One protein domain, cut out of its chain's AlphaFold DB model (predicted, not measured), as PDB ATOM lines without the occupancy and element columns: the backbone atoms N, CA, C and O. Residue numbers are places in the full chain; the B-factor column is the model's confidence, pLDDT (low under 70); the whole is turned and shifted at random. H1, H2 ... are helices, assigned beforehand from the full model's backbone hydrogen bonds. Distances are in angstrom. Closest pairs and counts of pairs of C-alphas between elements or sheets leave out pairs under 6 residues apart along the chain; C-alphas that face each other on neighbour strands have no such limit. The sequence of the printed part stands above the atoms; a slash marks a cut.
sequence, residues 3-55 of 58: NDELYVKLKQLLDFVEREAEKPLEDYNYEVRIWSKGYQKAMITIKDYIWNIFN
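AT A GLANCE: This is residues 3 to 55 of the 58 residues of an uncharacterized protein of Desulfitobacterium hafniense (UniProt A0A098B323). The domain is a long, thin helical hairpin: H1 runs one way, a stretched link continues past its end, and the longer H2 folds back. H2 lies side by side with H1 along residues 40 to 50, while residues 30 to 39 of H2 reach beyond the end of H1 on the side where the link turns back. The printed part has 53 residues, with two named helices in the order H1, H2 and no named strand, and its class is all helix. It is a loose rod, with a radius of gyration of the C-alphas of 13.3 A and spans of 45 by 15 by 13 A.

IN THESE COORDINATES: Find C-alpha 4 at (-11.938, 9.969, -19.855), where H1, residues 4 to 21, begins; it runs 25.7 A to C-alpha 21 at (-5.312, -10.652, -6.090). Go on through residues 22 to 29 to C-alpha 30 at (-10.046, -28.605, -0.177). There H2, residues 30 to 55, begins, and it runs 37.8 A to C-alpha 55 at (-0.241, 0.183, -22.581).

HOW THE PARTS SIT: Look at Ala 21 and Gln 40: their C-alphas, the closest of H1 and H2, are 5.0 A apart. The two helices touch, with 16 pairs of C-alphas within 8 A, and H2 does so with residues 40 to 50 alone. They run opposite ways at a shallow tilt of 31 degrees and form a helical hairpin. In H2 every O i to N i+4 pair is within hydrogen-bond range; in H1 it is 13 of 14.

THE WHOLE: Look from Asn 3 to Asn 29 for the two C-alphas farthest apart, 44.6 A. The link from H1 to H2 has 8 residues and is short. The printed part has no cut, its mean pLDDT is 95.2, and no printed residue is under 70 in this model.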
ATOM      1  N   ASN A   3     -11.154   7.497 -24.000       87.94
ATOM      2  CA  ASN A   3     -12.032   8.521 -23.430       87.94
ATOM      3  C   ASN A   3     -11.891   8.568 -21.890       87.94
ATOM      4  O   ASN A   3     -11.542   7.561 -21.264       87.94
ATOM      5  N   ASP A   4     -12.163   9.730 -21.291       88.31
ATOM      6  CA  ASP A   4     -11.938   9.969 -19.855       88.31
ATOM      7  C   ASP A   4     -12.783   9.049 -18.960       88.31
ATOM      8  O   ASP A   4     -12.318   8.563 -17.928       88.31
ATOM      9  N   GLU A   5     -14.018   8.749 -19.367       93.88
ATOM     10  CA  GLU A   5     -14.921   7.884 -18.604       93.88
ATOM     11  C   GLU A   5     -14.424   6.429 -18.556       93.88
ATOM     12  O   GLU A   5     -14.439   5.785 -17.504       93.88
ATOM     13  N   LEU A   6     -13.949   5.913 -19.690       92.00
ATOM     14  CA  LEU A   6     -13.376   4.580 -19.828       92.00
ATOM     15  C   LEU A   6     -12.077   4.477 -19.033       92.00
ATOM     16  O   LEU A   6     -11.883   3.483 -18.337       92.00
ATOM     17  N   TYR A   7     -11.231   5.511 -19.071       93.44
ATOM     18  CA  TYR A   7     -10.023   5.566 -18.249       93.44
ATOM     19  C   TYR A   7     -10.349   5.430 -16.756       93.44
ATOM     20  O   TYR A   7      -9.776   4.579 -16.073       93.44
ATOM     21  N   VAL A   8     -11.308   6.217 -16.252       95.31
ATOM     22  CA  VAL A   8     -11.713   6.179 -14.837       95.31
ATOM     23  C   VAL A   8     -12.265   4.806 -14.454       95.31
ATOM     24  O   VAL A   8     -11.858   4.250 -13.434       95.31
ATOM     25  N   LYS A   9     -13.146   4.228 -15.276       95.75
ATOM     26  CA  LYS A   9     -13.733   2.904 -15.015       95.75
ATOM     27  C   LYS A   9     -12.684   1.794 -15.016       95.75
ATOM     28  O   LYS A   9     -12.693   0.951 -14.122       95.75
ATOM     29  N   LEU A  10     -11.757   1.800 -15.977       95.94
ATOM     30  CA  LEU A  10     -10.664   0.826 -16.024       95.94
ATOM     31  C   LEU A  10      -9.741   0.959 -14.816       95.94
ATOM     32  O   LEU A  10      -9.319  -0.056 -14.270       95.94
ATOM     33  N   LYS A  11      -9.477   2.184 -14.354       95.81
ATOM     34  CA  LYS A  11      -8.665   2.414 -13.158       95.81
ATOM     35  C   LYS A  11      -9.347   1.889 -11.893       95.81
ATOM     36  O   LYS A  11      -8.719   1.182 -11.118       95.81
ATOM     37  N   GLN A  12     -10.645   2.144 -11.726       97.12
ATOM     38  CA  GLN A  12     -11.420   1.593 -10.608       97.12
ATOM     39  C   GLN A  12     -11.435   0.059 -10.605       97.12
ATOM     40  O   GLN A  12     -11.330  -0.560  -9.545       97.12
ATOM     41  N   LEU A  13     -11.565  -0.557 -11.784       97.19
ATOM     42  CA  LEU A  13     -11.489  -2.008 -11.930       97.19
ATOM     43  C   LEU A  13     -10.092  -2.533 -11.601       97.19
ATOM     44  O   LEU A  13      -9.998  -3.527 -10.890       97.19
ATOM     45  N   LEU A  14      -9.038  -1.859 -12.072       97.19
ATOM     46  CA  LEU A  14      -7.654  -2.214 -11.769       97.19
ATOM     47  C   LEU A  14      -7.409  -2.210 -10.254       97.19
ATOM     48  O   LEU A  14      -7.007  -3.231  -9.701       97.19
ATOM     49  N   ASP A  15      -7.772  -1.118  -9.574       97.25
ATOM     50  CA  ASP A  15      -7.627  -0.977  -8.121       97.25
ATOM     51  C   ASP A  15      -8.400  -2.065  -7.351       97.25
ATOM     52  O   ASP A  15      -8.024  -2.467  -6.246       97.25
ATOM     53  N   PHE A  16      -9.540  -2.520  -7.879       97.62
ATOM     54  CA  PHE A  16     -10.303  -3.617  -7.287       97.62
ATOM     55  C   PHE A  16      -9.584  -4.960  -7.459       97.62
ATOM     56  O   PHE A  16      -9.345  -5.648  -6.466       97.62
ATOM     57  N   VAL A  17      -9.213  -5.330  -8.687       97.75
ATOM     58  CA  VAL A  17      -8.615  -6.649  -8.953       97.75
ATOM     59  C   VAL A  17      -7.221  -6.798  -8.352       97.75
ATOM     60  O   VAL A  17      -6.861  -7.905  -7.964       97.75
ATOM     61  N   GLU A  18      -6.454  -5.712  -8.215       97.00
ATOM     62  CA  GLU A  18      -5.166  -5.727  -7.510       97.00
ATOM     63  C   GLU A  18      -5.356  -6.077  -6.031       97.00
ATOM     64  O   GLU A  18      -4.741  -7.023  -5.539       97.00
ATOM     65  N   ARG A  19      -6.300  -5.413  -5.352       97.12
ATOM     66  CA  ARG A  19      -6.624  -5.715  -3.950       97.12
ATOM     67  C   ARG A  19      -7.131  -7.139  -3.757       97.12
ATOM     68  O   ARG A  19      -6.760  -7.778  -2.780       97.12
ATOM     69  N   GLU A  20      -7.975  -7.642  -4.655       96.50
ATOM     70  CA  GLU A  20      -8.465  -9.024  -4.578       96.50
ATOM     71  C   GLU A  20      -7.357 -10.052  -4.854       96.50
ATOM     72  O   GLU A  20      -7.317 -11.095  -4.202       96.50
ATOM     73  N   ALA A  21      -6.434  -9.767  -5.778       95.38
ATOM     74  CA  ALA A  21      -5.312 -10.652  -6.090       95.38
ATOM     75  C   ALA A  21      -4.303 -10.774  -4.932       95.38
ATOM     76  O   ALA A  21      -3.681 -11.825  -4.774       95.38
ATOM     77  N   GLU A  22      -4.153  -9.728  -4.119       94.94
ATOM     78  CA  GLU A  22      -3.240  -9.691  -2.968       94.94
ATOM     79  C   GLU A  22      -3.804 -10.347  -1.700       94.94
ATOM     80  O   GLU A  22      -3.067 -10.560  -0.734       94.94
ATOM     81  N   LYS A  23      -5.099 -10.691  -1.677       94.19
ATOM     82  CA  LYS A  23      -5.696 -11.347  -0.510       94.19
ATOM     83  C   LYS A  23      -5.049 -12.711  -0.245       94.19
ATOM     84  O   LYS A  23      -4.751 -13.454  -1.186       94.19
ATOM     85  N   PRO A  24      -4.868 -13.084   1.036       93.94
ATOM     86  CA  PRO A  24      -4.428 -14.426   1.381       93.94
ATOM     87  C   PRO A  24      -5.459 -15.454   0.910       93.94
ATOM     88  O   PRO A  24      -6.668 -15.220   0.962       93.94
ATOM     89  N   LEU A  25      -4.973 -16.611   0.470       92.25
ATOM     90  CA  LEU A  25      -5.839 -17.710   0.065       92.25
ATOM     91  C   LEU A  25      -6.554 -18.297   1.283       92.25
ATOM     92  O   LEU A  25      -5.916 -18.677   2.266       92.25
ATOM     93  N   GLU A  26      -7.873 -18.424   1.188       92.69
ATOM     94  CA  GLU A  26      -8.643 -19.219   2.140       92.69
ATOM     95  C   GLU A  26      -8.319 -20.708   1.961       92.69
ATOM     96  O   GLU A  26      -8.290 -21.211   0.831       92.69
ATOM     97  N   ASP A  27      -8.066 -21.406   3.076       93.81
ATOM     98  CA  ASP A  27      -7.574 -22.791   3.076       93.81
ATOM     99  C   ASP A  27      -8.128 -23.657   4.228       93.81
ATOM    100  O   ASP A  27      -7.423 -24.462   4.836       93.81
ATOM    101  N   TYR A  28      -9.402 -23.490   4.588       94.62
ATOM    102  CA  TYR A  28      -9.992 -24.304   5.660       94.62
ATOM    103  C   TYR A  28     -10.506 -25.676   5.187       94.62
ATOM    104  O   TYR A  28     -10.690 -26.572   6.009       94.62
ATOM    105  N   ASN A  29     -10.716 -25.873   3.881       96.50
ATOM    106  CA  ASN A  29     -10.958 -27.185   3.271       96.50
ATOM    107  C   ASN A  29     -10.483 -27.216   1.805       96.50
ATOM    108  O   ASN A  29     -10.047 -26.203   1.249       96.50
ATOM    109  N   TYR A  30     -10.538 -28.398   1.185       94.19
ATOM    110  CA  TYR A  30     -10.046 -28.605  -0.177       94.19
ATOM    111  C   TYR A  30     -10.832 -27.789  -1.211       94.19
ATOM    112  O   TYR A  30     -10.229 -27.129  -2.058       94.19
ATOM    113  N   GLU A  31     -12.159 -27.807  -1.135       95.69
ATOM    114  CA  GLU A  31     -13.046 -27.117  -2.070       95.69
ATOM    115  C   GLU A  31     -12.767 -25.613  -2.078       95.69
ATOM    116  O   GLU A  31     -12.612 -25.000  -3.136       95.69
ATOM    117  N   VAL A  32     -12.615 -25.034  -0.890       95.12
ATOM    118  CA  VAL A  32     -12.332 -23.615  -0.686       95.12
ATOM    119  C   VAL A  32     -10.934 -23.268  -1.159       95.12
ATOM    120  O   VAL A  32     -10.773 -22.261  -1.836       95.12
ATOM    121  N   ARG A  33      -9.933 -24.116  -0.897       94.62
ATOM    122  CA  ARG A  33      -8.566 -23.918  -1.399       94.62
ATOM    123  C   ARG A  33      -8.515 -23.867  -2.923       94.62
ATOM    124  O   ARG A  33      -7.780 -23.066  -3.499       94.62
ATOM    125  N   ILE A  34      -9.240 -24.759  -3.597       95.69
ATOM    126  CA  ILE A  34      -9.291 -24.777  -5.064       95.69
ATOM    127  C   ILE A  34     -10.022 -23.539  -5.580       95.69
ATOM    128  O   ILE A  34      -9.535 -22.888  -6.507       95.69
ATOM    129  N   TRP A  35     -11.148 -23.188  -4.959       94.75
ATOM    130  CA  TRP A  35     -11.916 -22.007  -5.329       94.75
ATOM    131  C   TRP A  35     -11.117 -20.712  -5.130       94.75
ATOM    132  O   TRP A  35     -11.018 -19.921  -6.066       94.75
ATOM    133  N   SER A  36     -10.472 -20.527  -3.975       95.69
ATOM    134  CA  SER A  36      -9.681 -19.334  -3.642       95.69
ATOM    135  C   SER A  36      -8.496 -19.162  -4.594       95.69
ATOM    136  O   SER A  36      -8.265 -18.064  -5.105       95.69
ATOM    137  N   LYS A  37      -7.803 -20.256  -4.942       96.00
ATOM    138  CA  LYS A  37      -6.750 -20.256  -5.973       96.00
ATOM    139  C   LYS A  37      -7.281 -19.863  -7.350       96.00
ATOM    140  O   LYS A  37      -6.645 -19.079  -8.054       96.00
ATOM    141  N   GLY A  38      -8.422 -20.421  -7.753       97.25
ATOM    142  CA  GLY A  38      -9.066 -20.096  -9.027       97.25
ATOM    143  C   GLY A  38      -9.479 -18.626  -9.099       97.25
ATOM    144  O   GLY A  38      -9.196 -17.956 -10.093       97.25
ATOM    145  N   TYR A  39     -10.072 -18.116  -8.019       97.12
ATOM    146  CA  TYR A  39     -10.468 -16.722  -7.872       97.12
ATOM    147  C   TYR A  39      -9.266 -15.776  -7.986       97.12
ATOM    148  O   TYR A  39      -9.263 -14.900  -8.849       97.12
ATOM    149  N   GLN A  40      -8.201 -16.006  -7.209       97.12
ATOM    150  CA  GLN A  40      -6.982 -15.193  -7.273       97.12
ATOM    151  C   GLN A  40      -6.372 -15.190  -8.685       97.12
ATOM    152  O   GLN A  40      -6.011 -14.138  -9.213       97.12
ATOM    153  N   LYS A  41      -6.310 -16.355  -9.344       97.75
ATOM    154  CA  LYS A  41      -5.814 -16.463 -10.723       97.75
ATOM    155  C   LYS A  41      -6.663 -15.657 -11.712       97.75
ATOM    156  O   LYS A  41      -6.108 -15.040 -12.626       97.75
ATOM    157  N   ALA A  42      -7.984 -15.643 -11.540       98.12
ATOM    158  CA  ALA A  42      -8.877 -14.825 -12.356       98.12
ATOM    159  C   ALA A  42      -8.607 -13.326 -12.148       98.12
ATOM    160  O   ALA A  42      -8.485 -12.601 -13.135       98.12
ATOM    161  N   MET A  43      -8.426 -12.877 -10.900       98.06
ATOM    162  CA  MET A  43      -8.095 -11.477 -10.592       98.06
ATOM    163  C   MET A  43      -6.784 -11.038 -11.256       98.06
ATOM    164  O   MET A  43      -6.752 -10.001 -11.915       98.06
ATOM    165  N   ILE A  44      -5.731 -11.861 -11.174       96.69
ATOM    166  CA  ILE A  44      -4.444 -11.596 -11.841       96.69
ATOM    167  C   ILE A  44      -4.622 -11.496 -13.362       96.69
ATOM    168  O   ILE A  44      -4.125 -10.562 -13.983       96.69
ATOM    169  N   THR A  45      -5.379 -12.416 -13.963       98.06
ATOM    170  CA  THR A  45      -5.612 -12.421 -15.418       98.06
ATOM    171  C   THR A  45      -6.338 -11.152 -15.877       98.06
ATOM    172  O   THR A  45      -5.980 -10.561 -16.894       98.06
ATOM    173  N   ILE A  46      -7.349 -10.708 -15.121       97.88
ATOM    174  CA  ILE A  46      -8.092  -9.475 -15.421       97.88
ATOM    175  C   ILE A  46      -7.186  -8.250 -15.257       97.88
ATOM    176  O   ILE A  46      -7.203  -7.368 -16.114       97.88
ATOM    177  N   LYS A  47      -6.370  -8.209 -14.197       96.62
ATOM    178  CA  LYS A  47      -5.381  -7.148 -13.962       96.62
ATOM    179  C   LYS A  47      -4.445  -6.990 -15.164       96.62
ATOM    180  O   LYS A  47      -4.306  -5.888 -15.690       96.62
ATOM    181  N   ASP A  48      -3.853  -8.088 -15.627       96.25
ATOM    182  CA  ASP A  48      -2.917  -8.079 -16.756       96.25
ATOM    183  C   ASP A  48      -3.608  -7.633 -18.057       96.25
ATOM    184  O   ASP A  48      -3.049  -6.864 -18.841       96.25
ATOM    185  N   TYR A  49      -4.859  -8.051 -18.269       96.75
ATOM    186  CA  TYR A  49      -5.663  -7.603 -19.407       96.75
ATOM    187  C   TYR A  49      -5.929  -6.087 -19.382       96.75
ATOM    188  O   TYR A  49      -5.761  -5.420 -20.404       96.75
ATOM    189  N   ILE A  50      -6.293  -5.524 -18.226       95.25
ATOM    190  CA  ILE A  50      -6.516  -4.077 -18.075       95.25
ATOM    191  C   ILE A  50      -5.210  -3.298 -18.308       95.25
ATOM    192  O   ILE A  50      -5.216  -2.299 -19.030       95.25
ATOM    193  N   TRP A  51      -4.079  -3.779 -17.783       93.81
ATOM    194  CA  TRP A  51      -2.764  -3.189 -18.056       93.81
ATOM    195  C   TRP A  51      -2.426  -3.160 -19.547       93.81
ATOM    196  O   TRP A  51      -1.939  -2.146 -20.049       93.81
ATOM    197  N   ASN A  52      -2.735  -4.232 -20.279       94.38
ATOM    198  CA  ASN A  52      -2.531  -4.267 -21.725       94.38
ATOM    199  C   ASN A  52      -3.364  -3.209 -22.455       94.38
ATOM    200  O   ASN A  52      -2.865  -2.610 -23.405       94.38
ATOM    201  N   ILE A  53      -4.595  -2.927 -22.010       92.56
ATOM    202  CA  ILE A  53      -5.423  -1.855 -22.587       92.56
ATOM    203  C   ILE A  53      -4.766  -0.487 -22.372       92.56
ATOM    204  O   ILE A  53      -4.672   0.298 -23.318       92.56
ATOM    205  N   PHE A  54      -4.276  -0.212 -21.158       89.62
ATOM    206  CA  PHE A  54      -3.576   1.041 -20.865       89.62
ATOM    207  C   PHE A  54      -2.311   1.203 -21.719       89.62
ATOM    208  O   PHE A  54      -2.097   2.265 -22.299       89.62
ATOM    209  N   ASN A  55      -1.513   0.142 -21.857       86.81
ATOM    210  CA  ASN A  55      -0.241   0.183 -22.581       86.81
ATOM    211  C   ASN A  55      -0.392   0.153 -24.108       86.81
ATOM    212  O   ASN A  55       0.475   0.666 -24.801       86.81
TER     213      ASN A  55